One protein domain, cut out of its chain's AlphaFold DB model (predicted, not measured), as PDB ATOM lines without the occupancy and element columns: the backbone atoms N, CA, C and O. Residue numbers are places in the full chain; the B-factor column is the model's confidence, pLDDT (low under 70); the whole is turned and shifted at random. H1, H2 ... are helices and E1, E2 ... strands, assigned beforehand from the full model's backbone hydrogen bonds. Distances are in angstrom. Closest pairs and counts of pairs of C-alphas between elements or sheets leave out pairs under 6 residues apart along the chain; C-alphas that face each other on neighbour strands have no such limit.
ATOM      1  N   ARG A   4     129.640 150.546 115.827       97.50
ATOM      2  CA  ARG A   4     130.965 150.387 115.241       97.50
ATOM      3  C   ARG A   4     131.159 148.929 114.865       97.50
ATOM      4  O   ARG A   4     131.036 148.060 115.725       97.50
ATOM      5  N   VAL A   5     131.553 148.697 113.624       98.44
ATOM      6  CA  VAL A   5     132.181 147.470 113.141       98.44
ATOM      7  C   VAL A   5     133.675 147.763 113.056       98.44
ATOM      8  O   VAL A   5     134.107 148.568 112.234       98.44
ATOM      9  N   ALA A   6     134.455 147.193 113.969       98.12
ATOM     10  CA  ALA A   6     135.886 147.454 114.053       98.12
ATOM     11  C   ALA A   6     136.616 146.957 112.799       98.12
ATOM     12  O   ALA A   6     136.177 146.009 112.142       98.12
ATOM     13  N   ARG A   7     137.761 147.567 112.495       98.12
ATOM     14  CA  ARG A   7     138.678 147.081 111.461       98.12
ATOM     15  C   ARG A   7     138.918 145.569 111.605       98.12
ATOM     16  O   ARG A   7     139.244 145.095 112.693       98.12
ATOM     17  N   HIS A   8     138.779 144.836 110.501       98.00
ATOM     18  CA  HIS A   8     138.957 143.380 110.397       98.00
ATOM     19  C   HIS A   8     137.986 142.540 111.251       98.00
ATOM     20  O   HIS A   8     138.265 141.383 111.567       98.00
ATOM     21  N   ALA A   9     136.853 143.112 111.674       97.94
ATOM     22  CA  ALA A   9     135.864 142.394 112.477       97.94
ATOM     23  C   ALA A   9     135.082 141.331 111.688       97.94
ATOM     24  O   ALA A   9     134.539 140.419 112.309       97.94
ATOM     25  N   LEU A  10     134.989 141.462 110.361       97.56
ATOM     26  CA  LEU A  10     134.201 140.568 109.507       97.56
ATOM     27  C   LEU A  10     135.055 139.440 108.920       97.56
ATOM     28  O   LEU A  10     134.587 138.308 108.833       97.56
ATOM     29  N   ASP A  11     136.303 139.736 108.553       95.56
ATOM     30  CA  ASP A  11     137.277 138.764 108.045       95.56
ATOM     31  C   ASP A  11     138.731 139.245 108.266       95.56
ATOM     32  O   ASP A  11     138.996 140.075 109.139       95.56
ATOM     33  N   GLU A  12     139.704 138.695 107.528       94.88
ATOM     34  CA  GLU A  12     141.113 139.073 107.684       94.88
ATOM     35  C   GLU A  12     141.403 140.551 107.398       94.88
ATOM     36  O   GLU A  12     142.225 141.137 108.105       94.88
ATOM     37  N   ASP A  13     140.684 141.155 106.448       95.94
ATOM     38  CA  ASP A  13     140.979 142.478 105.891       95.94
ATOM     39  C   ASP A  13     139.766 143.439 105.915       95.94
ATOM     40  O   ASP A  13     139.898 144.617 105.566       95.94
ATOM     41  N   THR A  14     138.593 142.976 106.370       97.38
ATOM     42  CA  THR A  14     137.319 143.700 106.253       97.38
ATOM     43  C   THR A  14     136.636 143.960 107.605       97.38
ATOM     44  O   THR A  14     136.483 143.046 108.421       97.38
ATOM     45  N   PRO A  15     136.137 145.186 107.848       98.25
ATOM     46  CA  PRO A  15     136.420 146.399 107.077       98.25
ATOM     47  C   PRO A  15     137.898 146.809 107.222       98.25
ATOM     48  O   PRO A  15     138.530 146.495 108.230       98.25
ATOM     49  N   HIS A  16     138.466 147.526 106.249       97.88
ATOM     50  CA  HIS A  16     139.885 147.928 106.296       97.88
ATOM     51  C   HIS A  16     140.162 149.092 107.266       97.88
ATOM     52  O   HIS A  16     141.318 149.382 107.587       97.88
ATOM     53  N   SER A  17     139.108 149.732 107.771       98.12
ATOM     54  CA  SER A  17     139.105 150.668 108.898       98.12
ATOM     55  C   SER A  17     137.830 150.471 109.717       98.12
ATOM     56  O   SER A  17     136.909 149.803 109.254       98.12
ATOM     57  N   ASP A  18     137.732 151.095 110.890       97.56
ATOM     58  CA  ASP A  18     136.466 151.126 111.626       97.56
ATOM     59  C   ASP A  18     135.350 151.706 110.741       97.56
ATOM     60  O   ASP A  18     135.530 152.729 110.072       97.56
ATOM     61  N   LEU A  19     134.210 151.019 110.727       97.81
ATOM     62  CA  LEU A  19     133.008 151.378 109.984       97.81
ATOM     63  C   LEU A  19     131.882 151.672 110.980       97.81
ATOM     64  O   LEU A  19     131.620 150.878 111.882       97.81
ATOM     65  N   TYR A  20     131.204 152.807 110.816       96.75
ATOM     66  CA  TYR A  20     130.139 153.252 111.716       96.75
ATOM     67  C   TYR A  20     128.807 153.280 110.982       96.75
ATOM     68  O   TYR A  20     128.671 153.953 109.964       96.75
ATOM     69  N   LEU A  21     127.825 152.558 111.512       96.38
ATOM     70  CA  LEU A  21     126.532 152.346 110.873       96.38
ATOM     71  C   LEU A  21     125.386 152.668 111.831       96.38
ATOM     72  O   LEU A  21     125.520 152.572 113.056       96.38
ATOM     73  N   SER A  22     124.231 153.040 111.276       94.06
ATOM     74  CA  SER A  22     123.005 153.114 112.070       94.06
ATOM     75  C   SER A  22     122.569 151.692 112.463       94.06
ATOM     76  O   SER A  22     122.820 150.752 111.709       94.06
ATOM     77  N   PRO A  23     121.899 151.487 113.614       93.81
ATOM     78  CA  PRO A  23     121.542 150.139 114.067       93.81
ATOM     79  C   PRO A  23     120.698 149.328 113.077       93.81
ATOM     80  O   PRO A  23     120.799 148.105 113.035       93.81
ATOM     81  N   GLY A  24     119.846 150.008 112.308       92.31
ATOM     82  CA  GLY A  24     118.968 149.372 111.329       92.31
ATOM     83  C   GLY A  24     119.640 149.029 110.002       92.31
ATOM     84  O   GLY A  24     119.028 148.298 109.233       92.31
ATOM     85  N   HIS A  25     120.852 149.531 109.746       94.56
ATOM     86  CA  HIS A  25     121.562 149.307 108.491       94.56
ATOM     87  C   HIS A  25     122.082 147.874 108.392       94.56
ATOM     88  O   HIS A  25     122.538 147.317 109.396       94.56
ATOM     89  N   ALA A  26     122.047 147.289 107.198       96.50
ATOM     90  CA  ALA A  26     122.455 145.910 106.969       96.50
ATOM     91  C   ALA A  26     123.793 145.759 106.236       96.50
ATOM     92  O   ALA A  26     124.145 146.518 105.333       96.50
ATOM     93  N   LEU A  27     124.525 144.715 106.623       98.06
ATOM     94  CA  LEU A  27     125.685 144.204 105.905       98.06
ATOM     95  C   LEU A  27     125.279 142.983 105.084       98.06
ATOM     96  O   LEU A  27     124.491 142.154 105.543       98.06
ATOM     97  N   PHE A  28     125.832 142.856 103.883       98.00
ATOM     98  CA  PHE A  28     125.631 141.696 103.027       98.00
ATOM     99  C   PHE A  28     126.657 140.614 103.363       98.00
ATOM    100  O   PHE A  28     127.827 140.705 102.995       98.00
ATOM    101  N   LEU A  29     126.210 139.585 104.078       96.31
ATOM    102  CA  LEU A  29     127.031 138.488 104.583       96.31
ATOM    103  C   LEU A  29     126.371 137.170 104.192       96.31
ATOM    104  O   LEU A  29     125.157 137.033 104.297       96.31
ATOM    105  N   ASN A  30     127.151 136.188 103.737       93.94
ATOM    106  CA  ASN A  30     126.638 134.849 103.411       93.94
ATOM    107  C   ASN A  30     125.424 134.831 102.453       93.94
ATOM    108  O   ASN A  30     124.568 133.952 102.538       93.94
ATOM    109  N   GLY A  31     125.334 135.800 101.535       94.25
ATOM    110  CA  GLY A  31     124.234 135.891 100.568       94.25
ATOM    111  C   GLY A  31     122.947 136.532 101.099       94.25
ATOM    112  O   GLY A  31     121.944 136.544 100.387       94.25
ATOM    113  N   VAL A  32     122.956 137.069 102.320       94.94
ATOM    114  CA  VAL A  32     121.804 137.708 102.970       94.94
ATOM    115  C   VAL A  32     122.184 139.075 103.532       94.94
ATOM    116  O   VAL A  32     123.354 139.363 103.769       94.94
ATOM    117  N   LEU A  33     121.191 139.931 103.751       96.31
ATOM    118  CA  LEU A  33     121.365 141.197 104.456       96.31
ATOM    119  C   LEU A  33     121.101 140.980 105.944       96.31
ATOM    120  O   LEU A  33     120.018 140.535 106.312       96.31
ATOM    121  N   ILE A  34     122.067 141.301 106.800       95.62
ATOM    122  CA  ILE A  34     121.938 141.180 108.254       95.62
ATOM    123  C   ILE A  34     122.113 142.557 108.876       95.62
ATOM    124  O   ILE A  34     123.131 143.215 108.653       95.62
ATOM    125  N   ARG A  35     121.130 143.000 109.665       95.44
ATOM    126  CA  ARG A  35     121.217 144.296 110.345       95.44
ATOM    127  C   ARG A  35     122.377 144.285 111.323       95.44
ATOM    128  O   ARG A  35     122.538 143.359 112.113       95.44
ATOM    129  N   VAL A  36     123.148 145.363 111.334       95.94
ATOM    130  CA  VAL A  36     124.349 145.463 112.161       95.94
ATOM    131  C   VAL A  36     124.033 145.385 113.661       95.94
ATOM    132  O   VAL A  36     124.861 144.904 114.430       95.94
ATOM    133  N   LYS A  37     122.821 145.779 114.091       95.12
ATOM    134  CA  LYS A  37     122.358 145.580 115.477       95.12
ATOM    135  C   LYS A  37     122.277 144.115 115.900       95.12
ATOM    136  O   LYS A  37     122.520 143.828 117.066       95.12
ATOM    137  N   ASP A  38     121.981 143.219 114.962       94.44
ATOM    138  CA  ASP A  38     121.824 141.787 115.221       94.44
ATOM    139  C   ASP A  38     123.188 141.065 115.201       94.44
ATOM    140  O   ASP A  38     123.286 139.911 115.596       94.44
ATOM    141  N   LEU A  39     124.259 141.755 114.777       95.88
ATOM    142  CA  LEU A  39     125.646 141.266 114.776       95.88
ATOM    143  C   LEU A  39     126.450 141.729 116.005       95.88
ATOM    144  O   LEU A  39     127.654 141.471 116.097       95.88
ATOM    145  N   VAL A  40     125.828 142.465 116.932       96.25
ATOM    146  CA  VAL A  40     126.518 143.023 118.102       96.25
ATOM    147  C   VAL A  40     127.031 141.900 118.997       96.25
ATOM    148  O   VAL A  40     126.267 141.132 119.569       96.25
ATOM    149  N   ASN A  41     128.348 141.863 119.185       95.12
ATOM    150  CA  ASN A  41     129.031 140.902 120.052       95.12
ATOM    151  C   ASN A  41     129.651 141.564 121.299       95.12
ATOM    152  O   ASN A  41     130.400 140.927 122.040       95.12
ATOM    153  N   GLY A  42     129.390 142.859 121.503       94.56
ATOM    154  CA  GLY A  42     129.873 143.647 122.640       94.56
ATOM    155  C   GLY A  42     131.353 144.032 122.576       94.56
ATOM    156  O   GLY A  42     131.852 144.658 123.508       94.56
ATOM    157  N   THR A  43     132.063 143.679 121.501       95.44
ATOM    158  CA  THR A  43     133.511 143.889 121.378       95.44
ATOM    159  C   THR A  43     133.892 144.500 120.028       95.44
ATOM    160  O   THR A  43     133.944 145.728 119.894       95.44
ATOM    161  N   THR A  44     134.154 143.670 119.017       97.31
ATOM    162  CA  THR A  44     134.528 144.110 117.667       97.31
ATOM    163  C   THR A  44     133.349 144.715 116.918       97.31
ATOM    164  O   THR A  44     133.552 145.626 116.119       97.31
ATOM    165  N   ILE A  45     132.123 144.287 117.225       98.06
ATOM    166  CA  ILE A  45     130.892 144.933 116.772       98.06
ATOM    167  C   ILE A  45     130.104 145.370 118.003       98.06
ATOM    168  O   ILE A  45     129.616 144.538 118.772       98.06
ATOM    169  N   ALA A  46     130.014 146.681 118.220       97.38
ATOM    170  CA  ALA A  46     129.430 147.233 119.438       97.38
ATOM    171  C   ALA A  46     128.817 148.626 119.223       97.38
ATOM    172  O   ALA A  46     129.346 149.416 118.433       97.38
ATOM    173  N   PRO A  47     127.740 148.972 119.953       95.94
ATOM    174  CA  PRO A  47     127.281 150.349 120.055       95.94
ATOM    175  C   PRO A  47     128.385 151.234 120.631       95.94
ATOM    176  O   PRO A  47     129.060 150.845 121.584       95.94
ATOM    177  N   ILE A  48     128.540 152.439 120.091       92.00
ATOM    178  CA  ILE A  48     129.434 153.442 120.671       92.00
ATOM    179  C   ILE A  48     128.619 154.549 121.325       92.00
ATOM    180  O   ILE A  48     127.613 155.016 120.778       92.00
ATOM    181  N   ALA A  49     129.075 154.974 122.500       86.56
ATOM    182  CA  ALA A  49     128.576 156.179 123.130       86.56
ATOM    183  C   ALA A  49     129.281 157.395 122.532       86.56
ATOM    184  O   ALA A  49     130.494 157.511 122.716       86.56
ATOM    185  N   PRO A  50     128.574 158.279 121.800       80.50
ATOM    186  CA  PRO A  50     129.150 159.566 121.462       80.50
ATOM    187  C   PRO A  50     129.452 160.318 122.758       80.50
ATOM    188  O   PRO A  50     128.668 160.279 123.706       80.50
ATOM    189  N   HIS A  51     130.606 160.974 122.794       82.81
ATOM    190  CA  HIS A  51     130.920 161.943 123.839       82.81
ATOM    191  C   HIS A  51     130.011 163.172 123.696       82.81
ATOM    192  O   HIS A  51     129.498 163.416 122.604       82.81
ATOM    193  N   ASP A  52     129.835 163.954 124.764       77.81
ATOM    194  CA  ASP A  52     128.899 165.095 124.785       77.81
ATOM    195  C   ASP A  52     129.152 166.123 123.660       77.81
ATOM    196  O   ASP A  52     128.214 166.755 123.181       77.81
ATOM    197  N   ASP A  53     130.392 166.220 123.166       83.88
ATOM    198  CA  ASP A  53     130.789 167.139 122.089       83.88
ATOM    199  C   ASP A  53     130.812 166.490 120.685       83.88
ATOM    200  O   ASP A  53     131.214 167.112 119.699       83.88
ATOM    201  N   MET A  54     130.418 165.220 120.563       85.06
ATOM    202  CA  MET A  54     130.489 164.467 119.310       85.06
ATOM    203  C   MET A  54     129.187 164.589 118.513       85.06
ATOM    204  O   MET A  54     128.146 164.054 118.893       85.06
ATOM    205  N   THR A  55     129.265 165.227 117.345       87.31
ATOM    206  CA  THR A  55     128.166 165.236 116.368       87.31
ATOM    207  C   THR A  55     128.229 163.982 115.498       87.31
ATOM    208  O   THR A  55     129.298 163.614 115.013       87.31
ATOM    209  N   ILE A  56     127.086 163.318 115.302       88.94
ATOM    210  CA  ILE A  56     126.958 162.158 114.411       88.94
ATOM    211  C   ILE A  56     126.074 162.538 113.231       88.94
ATOM    212  O   ILE A  56     124.933 162.956 113.419       88.94
ATOM    213  N   GLU A  57     126.582 162.307 112.027       91.25
ATOM    214  CA  GLU A  57     125.846 162.473 110.780       91.25
ATOM    215  C   GLU A  57     125.669 161.114 110.104       91.25
ATOM    216  O   GLU A  57     126.614 160.332 109.993       91.25
ATOM    217  N   TYR A  58     124.447 160.830 109.652       91.69
ATOM    218  CA  TYR A  58     124.156 159.645 108.856       91.69
ATOM    219  C   TYR A  58     123.930 160.048 107.410       91.69
ATOM    220  O   TYR A  58     123.044 160.846 107.106       91.69
ATOM    221  N   TYR A  59     124.703 159.433 106.528       93.69
ATOM    222  CA  TYR A  59     124.543 159.555 105.091       93.69
ATOM    223  C   TYR A  59     123.925 158.266 104.569       93.69
ATOM    224  O   TYR A  59     124.411 157.174 104.865       93.69
ATOM    225  N   ALA A  60     122.845 158.393 103.809       93.19
ATOM    226  CA  ALA A  60     122.174 157.270 103.179       93.19
ATOM    227  C   ALA A  60     122.285 157.424 101.663       93.19
ATOM    228  O   ALA A  60     121.907 158.452 101.103       93.19
ATOM    229  N   VAL A  61     122.845 156.412 101.004       94.75
ATOM    230  CA  VAL A  61     123.029 156.414  99.551       94.75
ATOM    231  C   VAL A  61     121.785 155.816  98.915       94.75
ATOM    232  O   VAL A  61     121.537 154.627  99.076       94.75
ATOM    233  N   LEU A  62     120.997 156.626  98.215       92.62
ATOM    234  CA  LEU A  62     119.828 156.175  97.460       92.62
ATOM    235  C   LEU A  62     120.212 155.974  95.989       92.62
ATOM    236  O   LEU A  62     120.779 156.877  95.375       92.62
ATOM    237  N   LEU A  63     119.886 154.806  95.435       92.31
ATOM    238  CA  LEU A  63     120.051 154.463  94.020       92.31
ATOM    239  C   LEU A  63     118.684 154.131  93.393       92.31
ATOM    240  O   LEU A  63     117.666 154.118  94.083       92.31
ATOM    241  N   ALA A  64     118.664 153.859  92.084       90.31
ATOM    242  CA  ALA A  64     117.447 153.470  91.361       90.31
ATOM    243  C   ALA A  64     116.884 152.104  91.804       90.31
ATOM    244  O   ALA A  64     115.689 151.849  91.678       90.31
ATOM    245  N   THR A  65     117.752 151.232  92.314       92.06
ATOM    246  CA  THR A  65     117.436 149.920  92.882       92.06
ATOM    247  C   THR A  65     118.097 149.785  94.252       92.06
ATOM    248  O   THR A  65     119.047 150.504  94.568       92.06
ATOM    249  N   HIS A  66     117.589 148.878  95.092       94.75
ATOM    250  CA  HIS A  66     118.272 148.536  96.334       94.75
ATOM    251  C   HIS A  66     119.472 147.658  95.995       94.75
ATOM    252  O   HIS A  66     119.295 146.582  95.429       94.75
ATOM    253  N   GLU A  67     120.669 148.116  96.342       97.12
ATOM    254  CA  GLU A  67     121.932 147.494  95.963       97.12
ATOM    255  C   GLU A  67     122.816 147.246  97.185       97.12
ATOM    256  O   GLU A  67     122.518 147.656  98.308       97.12
ATOM    257  N   VAL A  68     123.941 146.581  96.944       98.00
ATOM    258  CA  VAL A  68     125.030 146.435  97.905       98.00
ATOM    259  C   VAL A  68     126.253 147.177  97.380       98.00
ATOM    260  O   VAL A  68     126.684 146.976  96.246       98.00
ATOM    261  N   ILE A  69     126.828 148.030  98.223       97.94
ATOM    262  CA  ILE A  69     128.028 148.820  97.938       97.94
ATOM    263  C   ILE A  69     129.143 148.480  98.927       97.94
ATOM    264  O   ILE A  69     128.910 147.878  99.971       97.94
ATOM    265  N   LEU A  70     130.378 148.870  98.608       98.19
ATOM    266  CA  LEU A  70     131.517 148.680  99.504       98.19
ATOM    267  C   LEU A  70     131.726 149.926 100.373       98.19
ATOM    268  O   LEU A  70     132.145 150.969  99.874       98.19
ATOM    269  N   ALA A  71     131.492 149.799 101.677       97.38
ATOM    270  CA  ALA A  71     131.784 150.812 102.687       97.38
ATOM    271  C   ALA A  71     132.971 150.347 103.539       97.38
ATOM    272  O   ALA A  71     132.896 149.329 104.224       97.38
ATOM    273  N   GLN A  72     134.106 151.050 103.463       97.75
ATOM    274  CA  GLN A  72     135.369 150.606 104.077       97.75
ATOM    275  C   GLN A  72     135.731 149.142 103.736       97.75
ATOM    276  O   GLN A  72     136.296 148.410 104.546       97.75
ATOM    277  N   GLY A  73     135.403 148.704 102.514       97.88
ATOM    278  CA  GLY A  73     135.610 147.334 102.032       97.88
ATOM    279  C   GLY A  73     134.528 146.331 102.450       97.88
ATOM    280  O   GLY A  73     134.448 145.271 101.844       97.88
ATOM    281  N   ALA A  74     133.672 146.660 103.421       98.25
ATOM    282  CA  ALA A  74     132.545 145.814 103.800       98.25
ATOM    283  C   ALA A  74     131.373 146.008 102.834       98.25
ATOM    284  O   ALA A  74     131.026 147.135 102.483       98.25
ATOM    285  N   ALA A  75     130.746 144.906 102.433       98.38
ATOM    286  CA  ALA A  75     129.531 144.929 101.636       98.38
ATOM    287  C   ALA A  75     128.348 145.393 102.508       98.38
ATOM    288  O   ALA A  75     127.939 144.688 103.429       98.38
ATOM    289  N   ALA A  76     127.823 146.584 102.236       98.12
ATOM    290  CA  ALA A  76     126.746 147.235 102.976       98.12
ATOM    291  C   ALA A  76     125.581 147.577 102.043       98.12
ATOM    292  O   ALA A  76     125.786 147.832 100.855       98.12
ATOM    293  N   GLU A  77     124.360 147.563 102.568       97.50
ATOM    294  CA  GLU A  77     123.180 147.923 101.784       97.50
ATOM    295  C   GLU A  77     123.190 149.405 101.377       97.50
ATOM    296  O   GLU A  77     123.718 150.273 102.072       97.50
ATOM    297  N   THR A  78     122.575 149.725 100.243       96.94
ATOM    298  CA  THR A  78     122.155 151.098  99.968       96.94
ATOM    299  C   THR A  78     120.881 151.410 100.744       96.94
ATOM    300  O   THR A  78     120.264 150.558 101.369       96.94
ATOM    301  N   PHE A  79     120.446 152.660 100.729       93.56
ATOM    302  CA  PHE A  79     119.216 153.040 101.397       93.56
ATOM    303  C   PHE A  79     117.995 152.365 100.752       93.56
ATOM    304  O   PHE A  79     117.779 152.499  99.546       93.56
ATOM    305  N   HIS A  80     117.188 151.678 101.564       91.44
ATOM    306  CA  HIS A  80     115.886 151.129 101.181       91.44
ATOM    307  C   HIS A  80     114.755 152.043 101.694       91.44
ATOM    308  O   HIS A  80     114.551 152.161 102.910       91.44
ATOM    309  N   PRO A  81     114.033 152.743 100.803       86.00
ATOM    310  CA  PRO A  81     112.888 153.557 101.185       86.00
ATOM    311  C   PRO A  81     111.749 152.748 101.809       86.00
ATOM    312  O   PRO A  81     111.307 151.747 101.254       86.00
ATOM    313  N   SER A  82     111.196 153.263 102.901       78.62
ATOM    314  CA  SER A  82     109.900 152.869 103.456       78.62
ATOM    315  C   SER A  82     109.022 154.113 103.600       78.62
ATOM    316  O   SER A  82     109.556 155.220 103.645       78.62
ATOM    317  N   ASP A  83     107.701 153.938 103.716       66.25
ATOM    318  CA  ASP A  83     106.657 154.972 103.536       66.25
ATOM    319  C   ASP A  83     106.873 156.343 104.220       66.25
ATOM    320  O   ASP A  83     106.243 157.317 103.827       66.25
ATOM    321  N   SER A  84     107.757 156.461 105.216       65.94
ATOM    322  CA  SER A  84     108.067 157.728 105.896       65.94
ATOM    323  C   SER A  84     109.544 157.949 106.240       65.94
ATOM    324  O   SER A  84     109.878 158.917 106.923       65.94
ATOM    325  N   ASN A  85     110.469 157.080 105.811       81.50
ATOM    326  CA  ASN A  85     111.867 157.192 106.257       81.50
ATOM    327  C   ASN A  85     112.677 158.247 105.480       81.50
ATOM    328  O   ASN A  85     113.664 158.759 106.003       81.50
ATOM    329  N   ARG A  86     112.239 158.609 104.269       82.12
ATOM    330  CA  ARG A  86     112.919 159.554 103.367       82.12
ATOM    331  C   ARG A  86     112.776 161.012 103.761       82.12
ATOM    332  O   ARG A  86     113.732 161.771 103.641       82.12
ATOM    333  N   GLU A  87     111.610 161.392 104.263       86.62
ATOM    334  CA  GLU A  87     111.321 162.777 104.651       86.62
ATOM    335  C   GLU A  87     112.156 163.228 105.862       86.62
ATOM    336  O   GLU A  87     112.316 164.420 106.108       86.62
ATOM    337  N   ASN A  88     112.740 162.270 106.593       88.19
ATOM    338  CA  ASN A  88     113.562 162.524 107.775       88.19
ATOM    339  C   ASN A  88     114.986 163.004 107.448       88.19
ATOM    340  O   ASN A  88     115.711 163.406 108.361       88.19
ATOM    341  N   PHE A  89     115.420 162.941 106.185       91.25
ATOM    342  CA  PHE A  89     116.748 163.414 105.799       91.25
ATOM    343  C   PHE A  89     116.769 164.937 105.664       91.25
ATOM    344  O   PHE A  89     115.881 165.546 105.071       91.25
ATOM    345  N   SER A  90     117.829 165.567 106.171       93.69
ATOM    346  CA  SER A  90     117.985 167.029 106.167       93.69
ATOM    347  C   SER A  90     117.989 167.639 104.761       93.69
ATOM    348  O   SER A  90     117.581 168.787 104.587       93.69
ATOM    349  N   ASN A  91     118.407 166.874 103.750       93.50
ATOM    350  CA  ASN A  91     118.414 167.282 102.348       93.50
ATOM    351  C   ASN A  91     117.131 166.902 101.586       93.50
ATOM    352  O   ASN A  91     117.082 167.099 100.374       93.50
ATOM    353  N   PHE A  92     116.084 166.391 102.249       91.50
ATOM    354  CA  PHE A  92     114.867 165.922 101.576       91.50
ATOM    355  C   PHE A  92     114.219 167.000 100.694       91.50
ATOM    356  O   PHE A  92     113.888 166.742  99.543       91.50
ATOM    357  N   ALA A  93     114.117 168.241 101.177       92.19
ATOM    358  CA  ALA A  93     113.546 169.337 100.390       92.19
ATOM    359  C   ALA A  93     114.375 169.684  99.138       92.19
ATOM    360  O   ALA A  93     113.834 170.172  98.149       92.19
ATOM    361  N   GLU A  94     115.693 169.480  99.175       93.12
ATOM    362  CA  GLU A  94     116.548 169.639  97.999       93.12
ATOM    363  C   GLU A  94     116.382 168.465  97.037       93.12
ATOM    364  O   GLU A  94     116.195 168.690  95.844       93.12
ATOM    365  N   TYR A  95     116.374 167.242  97.570       89.69
ATOM    366  CA  TYR A  95     116.092 166.028  96.819       89.69
ATOM    367  C   TYR A  95     114.760 166.143  96.058       89.69
ATOM    368  O   TYR A  95     114.741 166.002  94.840       89.69
ATOM    369  N   GLU A  96     113.665 166.508  96.728       89.12
ATOM    370  CA  GLU A  96     112.351 166.673  96.090       89.12
ATOM    371  C   GLU A  96     112.391 167.720  94.976       89.12
ATOM    372  O   GLU A  96     111.857 167.487  93.902       89.12
ATOM    373  N   ARG A  97     113.076 168.857  95.159       91.69
ATOM    374  CA  ARG A  97     113.192 169.865  94.088       91.69
ATOM    375  C   ARG A  97     113.924 169.346  92.852       91.69
ATOM    376  O   ARG A  97     113.594 169.773  91.749       91.69
ATOM    377  N   LEU A  98     114.929 168.494  93.039       91.12
ATOM    378  CA  LEU A  98     115.737 167.948  91.950       91.12
ATOM    379  C   LEU A  98     115.051 166.761  91.254       91.12
ATOM    380  O   LEU A  98     115.241 166.593  90.053       91.12
ATOM    381  N   TYR A  99     114.236 165.989  91.983       85.69
ATOM    382  CA  TYR A  99     113.693 164.702  91.530       85.69
ATOM    383  C   TYR A  99     112.152 164.589  91.601       85.69
ATOM    384  O   TYR A  99     111.625 163.492  91.452       85.69
ATOM    385  N   ALA A 100     111.402 165.693  91.761       76.62
ATOM    386  CA  ALA A 100     109.935 165.734  91.984       76.62
ATOM    387  C   ALA A 100     109.055 164.977  90.961       76.62
ATOM    388  O   ALA A 100     107.852 164.822  91.168       76.62
ATOM    389  N   GLY A 101     109.616 164.588  89.814       72.06
ATOM    390  CA  GLY A 101     108.925 163.886  88.731       72.06
ATOM    391  C   GLY A 101     109.316 162.416  88.573       72.06
ATOM    392  O   GLY A 101     108.737 161.735  87.729       72.06
ATOM    393  N   GLU A 102     110.283 161.922  89.345       73.56
ATOM    394  CA  GLU A 102     110.685 160.519  89.321       73.56
ATOM    395  C   GLU A 102     109.833 159.748  90.330       73.56
ATOM    396  O   GLU A 102     110.032 159.827  91.543       73.56
ATOM    397  N   ALA A 103     108.843 159.008  89.826       64.62
ATOM    398  CA  ALA A 103     108.143 158.035  90.648       64.62
ATOM    399  C   ALA A 103     109.162 156.980  91.093       64.62
ATOM    400  O   ALA A 103     109.687 156.221  90.279       64.62
ATOM    401  N   LEU A 104     109.463 156.958  92.389       67.31
ATOM    402  CA  LEU A 104     110.235 155.875  92.972       67.31
ATOM    403  C   LEU A 104     109.347 154.645  93.024       67.31
ATOM    404  O   LEU A 104     108.479 154.518  93.887       67.31
ATOM    405  N   GLU A 105     109.565 153.759  92.063       73.62
ATOM    406  CA  GLU A 105     108.965 152.437  92.079       73.62
ATOM    407  C   GLU A 105     109.348 151.726  93.387       73.62
ATOM    408  O   GLU A 105     110.496 151.841  93.839       73.62
ATOM    409  N   PRO A 106     108.416 150.990  94.020       80.56
ATOM    410  CA  PRO A 106     108.733 150.167  95.176       80.56
ATOM    411  C   PRO A 106     109.935 149.270  94.874       80.56
ATOM    412  O   PRO A 106     109.888 148.401  93.999       80.56
ATOM    413  N   MET A 107     111.031 149.483  95.598       87.06
ATOM    414  CA  MET A 107     112.252 148.723  95.371       87.06
ATOM    415  C   MET A 107     112.178 147.373  96.073       87.06
ATOM    416  O   MET A 107     111.928 147.284  97.279       87.06
ATOM    417  N   THR A 108     112.463 146.311  95.323       90.62
ATOM    418  CA  THR A 108     112.727 144.994  95.911       90.62
ATOM    419  C   THR A 108     114.078 145.037  96.617       90.62
ATOM    420  O   THR A 108     115.031 145.598  96.081       90.62
ATOM    421  N   SER A 109     114.175 144.461  97.815       92.12
ATOM    422  CA  SER A 109     115.460 144.344  98.504       92.12
ATOM    423  C   SER A 109     116.446 143.516  97.671       92.12
ATOM    424  O   SER A 109     116.091 142.425  97.235       92.12
ATOM    425  N   TYR A 110     117.688 143.997  97.518       94.88
ATOM    426  CA  TYR A 110     118.797 143.272  96.878       94.88
ATOM    427  C   TYR A 110     118.896 141.788  97.272       94.88
ATOM    428  O   TYR A 110     119.096 140.919  96.428       94.88
ATOM    429  N   ALA A 111     118.743 141.496  98.565       94.44
ATOM    430  CA  ALA A 111     118.718 140.142  99.097       94.44
ATOM    431  C   ALA A 111     117.746 140.034 100.276       94.44
ATOM    432  O   ALA A 111     117.247 141.037 100.796       94.44
ATOM    433  N   THR A 112     117.493 138.800 100.713       91.38
ATOM    434  CA  THR A 112     116.688 138.517 101.904       91.38
ATOM    435  C   THR A 112     117.306 139.182 103.128       91.38
ATOM    436  O   THR A 112     118.483 138.974 103.420       91.38
ATOM    437  N   VAL A 113     116.499 139.947 103.862       88.88
ATOM    438  CA  VAL A 113     116.905 140.575 105.123       88.88
ATOM    439  C   VAL A 113     116.621 139.614 106.280       88.88
ATOM    440  O   VAL A 113     115.471 139.229 106.494       88.88
ATOM    441  N   LEU A 114     117.660 139.233 107.021       84.50
ATOM    442  CA  LEU A 114     117.606 138.377 108.208       84.50
ATOM    443  C   LEU A 114     118.021 139.153 109.470       84.50
ATOM    444  O   LEU A 114     118.755 140.138 109.400       84.50
ATOM    445  N   GLY A 115     117.544 138.697 110.629       69.06
ATOM    446  CA  GLY A 115     117.831 139.292 111.937       69.06
ATOM    447  C   GLY A 115     117.177 138.519 113.085       69.06
ATOM    448  O   GLY A 115     116.339 137.643 112.840       69.06
ATOM    449  N   GLU A 116     117.543 138.840 114.331       58.19
ATOM    450  CA  GLU A 116     116.953 138.209 115.527       58.19
ATOM    451  C   GLU A 116     115.471 138.572 115.691       58.19
ATOM    452  O   GLU A 116     114.640 137.732 116.035       58.19
ATOM    453  N   GLU A 117     115.120 139.816 115.368       59.47
ATOM    454  CA  GLU A 117     113.746 140.304 115.368       59.47
ATOM    455  C   GLU A 117     113.172 140.235 113.947       59.47
ATOM    456  O   GLU A 117     113.296 141.171 113.151       59.47
ATOM    457  N   GLY A 118     112.539 139.111 113.604       58.41
ATOM    458  CA  GLY A 118     111.897 138.962 112.302       58.41
ATOM    459  C   GLY A 118     111.316 137.583 112.017       58.41
ATOM    460  O   GLY A 118     111.435 136.636 112.797       58.41
ATOM    461  N   GLY A 119     110.697 137.469 110.842       60.12
ATOM    462  CA  GLY A 119     110.085 136.234 110.359       60.12
ATOM    463  C   GLY A 119     111.064 135.066 110.211       60.12
ATOM    464  O   GLY A 119     110.596 133.944 110.099       60.12
ATOM    465  N   TRP A 120     112.387 135.288 110.250       69.62
ATOM    466  CA  TRP A 120     113.390 134.224 110.128       69.62
ATOM    467  C   TRP A 120     113.373 133.246 111.300       69.62
ATOM    468  O   TRP A 120     113.300 132.051 111.064       69.62
ATOM    469  N   GLN A 121     113.355 133.720 112.550       69.25
ATOM    470  CA  GLN A 121     113.267 132.825 113.715       69.25
ATOM    471  C   GLN A 121     111.955 132.029 113.700       69.25
ATOM    472  O   GLN A 121     111.928 130.828 113.974       69.25
ATOM    473  N   HIS A 122     110.865 132.685 113.294       69.69
ATOM    474  CA  HIS A 122     109.569 132.039 113.118       69.69
ATOM    475  C   HIS A 122     109.581 131.009 111.975       69.69
ATOM    476  O   HIS A 122     109.091 129.895 112.138       69.69
ATOM    477  N   LEU A 123     110.192 131.339 110.837       71.75
ATOM    478  CA  LEU A 123     110.355 130.459 109.683       71.75
ATOM    479  C   LEU A 123     111.255 129.262 110.013       71.75
ATOM    480  O   LEU A 123     110.898 128.135 109.685       71.75
ATOM    481  N   LYS A 124     112.373 129.490 110.712       71.94
ATOM    482  CA  LYS A 124     113.291 128.459 111.215       71.94
ATOM    483  C   LYS A 124     112.524 127.469 112.091       71.94
ATOM    484  O   LYS A 124     112.589 126.265 111.857       71.94
ATOM    485  N   ALA A 125     111.723 127.972 113.034       76.06
ATOM    486  CA  ALA A 125     110.868 127.143 113.880       76.06
ATOM    487  C   ALA A 125     109.830 126.340 113.071       76.06
ATOM    488  O   ALA A 125     109.655 125.148 113.320       76.06
ATOM    489  N   LEU A 126     109.175 126.950 112.076       75.44
ATOM    490  CA  LEU A 126     108.214 126.259 111.205       75.44
ATOM    491  C   LEU A 126     108.871 125.152 110.366       75.44
ATOM    492  O   LEU A 126     108.322 124.054 110.267       75.44
ATOM    493  N   LEU A 127     110.049 125.408 109.792       71.62
ATOM    494  CA  LEU A 127     110.801 124.424 109.009       71.62
ATOM    495  C   LEU A 127     111.231 123.231 109.871       71.62
ATOM    496  O   LEU A 127     111.092 122.083 109.446       71.62
ATOM    497  N   LEU A 128     111.670 123.486 111.106       70.50
ATOM    498  CA  LEU A 128     112.057 122.443 112.059       70.50
ATOM    499  C   LEU A 128     110.877 121.576 112.528       70.50
ATOM    500  O   LEU A 128     111.093 120.430 112.910       70.50
ATOM    501  N   MET A 129     109.634 122.070 112.470       69.88
ATOM    502  CA  MET A 129     108.448 121.250 112.758       69.88
ATOM    503  C   MET A 129     108.049 120.321 111.600       69.88
ATOM    504  O   MET A 129     107.372 119.321 111.836       69.88
ATOM    505  N   GLY A 130     108.431 120.644 110.359       65.06
ATOM    506  CA  GLY A 130     108.035 119.898 109.157       65.06
ATOM    507  C   GLY A 130     109.119 118.996 108.555       65.06
ATOM    508  O   GLY A 130     108.797 118.093 107.784       65.06
ATOM    509  N   ALA A 131     110.393 119.221 108.883       56.94
ATOM    510  CA  ALA A 131     111.517 118.468 108.336       56.94
ATOM    511  C   ALA A 131     111.946 117.307 109.252       56.94
ATOM    512  O   ALA A 131     112.037 117.438 110.470       56.94
ATOM    513  N   SER A 132     112.256 116.155 108.651       52.34
ATOM    514  CA  SER A 132     112.922 115.045 109.344       52.34
ATOM    515  C   SER A 132     114.326 115.494 109.804       52.34
ATOM    516  O   SER A 132     115.008 116.155 109.018       52.34
ATOM    517  N   PRO A 133     114.804 115.129 111.011       58.19
ATOM    518  CA  PRO A 133     116.051 115.631 111.626       58.19
ATOM    519  C   PRO A 133     117.365 115.225 110.917       58.19
ATOM    520  O   PRO A 133     118.437 115.289 111.509       58.19
ATOM    521  N   LEU A 134     117.306 114.775 109.662       58.56
ATOM    522  CA  LEU A 134     118.424 114.185 108.921       58.56
ATOM    523  C   LEU A 134     119.111 115.145 107.937       58.56
ATOM    524  O   LEU A 134     120.139 114.778 107.373       58.56
ATOM    525  N   VAL A 135     118.585 116.357 107.725       58.97
ATOM    526  CA  VAL A 135     119.229 117.372 106.874       58.97
ATOM    527  C   VAL A 135     119.635 118.562 107.745       58.97
ATOM    528  O   VAL A 135     118.751 119.243 108.267       58.97
ATOM    529  N   PRO A 136     120.942 118.838 107.914       63.38
ATOM    530  CA  PRO A 136     121.394 120.073 108.540       63.38
ATOM    531  C   PRO A 136     120.855 121.262 107.741       63.38
ATOM    532  O   PRO A 136     121.127 121.388 106.547       63.38
ATOM    533  N   MET A 137     120.066 122.119 108.383       68.00
ATOM    534  CA  MET A 137     119.608 123.358 107.767       68.00
ATOM    535  C   MET A 137     120.739 124.380 107.864       68.00
ATOM    536  O   MET A 137     121.142 124.748 108.964       68.00
ATOM    537  N   PHE A 138     121.261 124.816 106.719       79.94
ATOM    538  CA  PHE A 138     122.221 125.914 106.671       79.94
ATOM    539  C   PHE A 138     121.521 127.210 107.093       79.94
ATOM    540  O   PHE A 138     120.546 127.618 106.459       79.94
ATOM    541  N   ASP A 139     122.011 127.837 108.161       86.31
ATOM    542  CA  ASP A 139     121.540 129.138 108.627       86.31
ATOM    543  C   ASP A 139     122.631 130.191 108.358       86.31
ATOM    544  O   ASP A 139     123.626 130.245 109.085       86.31
ATOM    545  N   PRO A 140     122.480 131.022 107.308       88.81
ATOM    546  CA  PRO A 140     123.491 132.012 106.950       88.81
ATOM    547  C   PRO A 140     123.663 133.105 108.014       88.81
ATOM    548  O   PRO A 140     124.735 133.710 108.070       88.81
ATOM    549  N   PHE A 141     122.640 133.358 108.840       89.50
ATOM    550  CA  PHE A 141     122.718 134.309 109.949       89.50
ATOM    551  C   PHE A 141     123.561 133.739 111.092       89.50
ATOM    552  O   PHE A 141     124.491 134.394 111.557       89.50
ATOM    553  N   GLU A 142     123.281 132.500 111.499       89.38
ATOM    554  CA  GLU A 142     124.033 131.817 112.559       89.38
ATOM    555  C   GLU A 142     125.511 131.650 112.177       89.38
ATOM    556  O   GLU A 142     126.389 132.037 112.948       89.38
ATOM    557  N   ASP A 143     125.795 131.208 110.947       92.19
ATOM    558  CA  ASP A 143     127.163 131.085 110.425       92.19
ATOM    559  C   ASP A 143     127.910 132.436 110.407       92.19
ATOM    560  O   ASP A 143     129.098 132.495 110.737       92.19
ATOM    561  N   ALA A 144     127.231 133.543 110.076       93.75
ATOM    562  CA  ALA A 144     127.840 134.875 110.113       93.75
ATOM    563  C   ALA A 144     128.216 135.278 111.549       93.75
ATOM    564  O   ALA A 144     129.339 135.724 111.796       93.75
ATOM    565  N   CYS A 145     127.302 135.079 112.502       93.75
ATOM    566  CA  CYS A 145     127.540 135.365 113.915       93.75
ATOM    567  C   CYS A 145     128.690 134.524 114.487       93.75
ATOM    568  O   CYS A 145     129.558 135.063 115.180       93.75
ATOM    569  N   GLU A 146     128.747 133.227 114.168       94.69
ATOM    570  CA  GLU A 146     129.828 132.336 114.601       94.69
ATOM    571  C   GLU A 146     131.192 132.785 114.070       94.69
ATOM    572  O   GLU A 146     132.145 132.904 114.847       94.69
ATOM    573  N   LYS A 147     131.287 133.103 112.771       95.44
ATOM    574  CA  LYS A 147     132.524 133.600 112.146       95.44
ATOM    575  C   LYS A 147     132.991 134.910 112.765       95.44
ATOM    576  O   LYS A 147     134.158 135.025 113.132       95.44
ATOM    577  N   ILE A 148     132.086 135.870 112.950       96.75
ATOM    578  CA  ILE A 148     132.399 137.161 113.578       96.75
ATOM    579  C   ILE A 148     132.865 136.960 115.025       96.75
ATOM    580  O   ILE A 148     133.814 137.603 115.477       96.75
ATOM    581  N   HIS A 149     132.234 136.054 115.772       96.19
ATOM    582  CA  HIS A 149     132.629 135.767 117.147       96.19
ATOM    583  C   HIS A 149     133.992 135.058 117.232       96.19
ATOM    584  O   HIS A 149     134.808 135.390 118.096       96.19
ATOM    585  N   ALA A 150     134.269 134.111 116.332       95.88
ATOM    586  CA  ALA A 150     135.584 133.489 116.206       95.88
ATOM    587  C   ALA A 150     136.652 134.538 115.865       95.88
ATOM    588  O   ALA A 150     137.677 134.618 116.545       95.88
ATOM    589  N   ARG A 151     136.358 135.419 114.903       95.75
ATOM    590  CA  ARG A 151     137.250 136.506 114.503       95.75
ATOM    591  C   ARG A 151     137.535 137.478 115.642       95.75
ATOM    592  O   ARG A 151     138.681 137.873 115.848       95.75
ATOM    593  N   ALA A 152     136.519 137.824 116.431       95.69
ATOM    594  CA  ALA A 152     136.692 138.664 117.608       95.69
ATOM    595  C   ALA A 152     137.714 138.061 118.583       95.69
ATOM    596  O   ALA A 152     138.613 138.768 119.035       95.69
ATOM    597  N   LYS A 153     137.640 136.748 118.854       95.00
ATOM    598  CA  LYS A 153     138.609 136.051 119.720       95.00
ATOM    599  C   LYS A 153     140.030 136.109 119.171       95.00
ATOM    600  O   LYS A 153     140.955 136.337 119.941       95.00
ATOM    601  N   GLU A 154     140.210 135.923 117.866       94.06
ATOM    602  CA  GLU A 154     141.528 136.012 117.231       94.06
ATOM    603  C   GLU A 154     142.137 137.408 117.365       94.06
ATOM    604  O   GLU A 154     143.314 137.532 117.690       94.06
ATOM    605  N   LEU A 155     141.335 138.457 117.158       91.38
ATOM    606  CA  LEU A 155     141.782 139.842 117.299       91.38
ATOM    607  C   LEU A 155     142.132 140.209 118.744       91.38
ATOM    608  O   LEU A 155     143.019 141.026 118.949       91.38
ATOM    609  N   PHE A 156     141.487 139.595 119.739       86.38
ATOM    610  CA  PHE A 156     141.859 139.768 121.148       86.38
ATOM    611  C   PHE A 156     143.176 139.087 121.535       86.38
ATOM    612  O   PHE A 156     143.755 139.435 122.563       86.38
ATOM    613  N   LEU A 157     143.623 138.092 120.766       83.19
ATOM    614  CA  LEU A 157     144.844 137.328 121.039       83.19
ATOM    615  C   LEU A 157     146.083 137.878 120.310       83.19
ATOM    616  O   LEU A 157     147.181 137.368 120.543       83.19
ATOM    617  N   ARG A 158     145.916 138.870 119.430       72.88
ATOM    618  CA  ARG A 158     146.996 139.565 118.714       72.88
ATOM    619  C   ARG A 158     147.385 140.846 119.447       72.88
ATOM    620  O   ARG A 158     148.598 141.152 119.435       72.88
TER     621      ARG A 158
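AT A GLANCE: This is residues 4 to 158 of the 158 residues of the protein "Hint_2 domain-containing protein" of Rhizobium tibeticum (UniProt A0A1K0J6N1). What does the model look like? Two small strand hairpins, E2 with E3 and E5 with E6, pack together where E2 meets E6 and make a small core, with the first part of the long helix H4, residues 140 to 145, packing on E2 and E3. Long loops lead away from this core to two separate helices, H2 and H3, far out at opposite ends. What is it made of? The printed part has 155 residues with four named helices and six named strands, in the order E1 E2 E3 H1 E4 E5 E6 H2 H3 H4; its class is mixed, helices and strands, with under half of the residues, 63, in named elements. Each hairpin is an antiparallel sheet of two strands. How tight is it? It is only just compact, close to loose, with a radius of gyration of the C-alphas of 18.0 A and spans of 57 by 43 by 26 A.

HOW THE PARTS SIT: How do the strands pair? E2, residues 26 to 29, and E3, residues 32 to 35, form an antiparallel hairpin, with N 27 and O 34 within hydrogen-bond range at 2.9 A. E5, residues 68 to 71, and E6, residues 74 to 77, form another, with N 69 and O 76 at 2.8 A. The closest C-alphas of E2 and E6, those of Leu 27 and Ala 76, are 4.3 A apart. What comes next outward? The closest C-alphas of E3 and H4, residues 140 to 156, are those of Ile 34 and Phe 141, 7.1 A apart. H1, residues 36 to 39, is close but not clearly touching H4, with the closest C-alphas, those of Leu 39 and Cys 145, 6.3 A apart. E1, residues 19 to 21, and E4, residues 45 to 47, pair with no named strand and are near each other, with 5 pairs of C-alphas within 10 A. What of the other helices? H2, residues 92 to 99, and H3, residues 119 to 130, touch no helix, and both are apart from E2 and E3. In H2, H3 and H4 every O i to N i+4 pair is within hydrogen-bond range; H1 is too short for such a pair.

IN THESE COORDINATES: Where do the elements begin and end? E1 begins at C-alpha 19, (133.008, 151.378, 109.984), and H4 ends at C-alpha 156, (141.859, 139.768, 121.148). How long are they? From first to last C-alpha H4 measures 24.5 A, H3 16.5 A and H2 10.2 A.

THE WHOLE: How far does it reach? The two C-alphas farthest apart, those of Arg 97 and Leu 134, are 57.9 A apart; residues 49 to 55 and 129 to 136 stand free. Which links are long? Those from E4 to E5, E6 to H2 and H2 to H3 are long, and the printed part has no cut. Where is confidence low? The pLDDT is under 70 at residues 83 to 84, 103 to 104, 115 to 122 and 129 to 137.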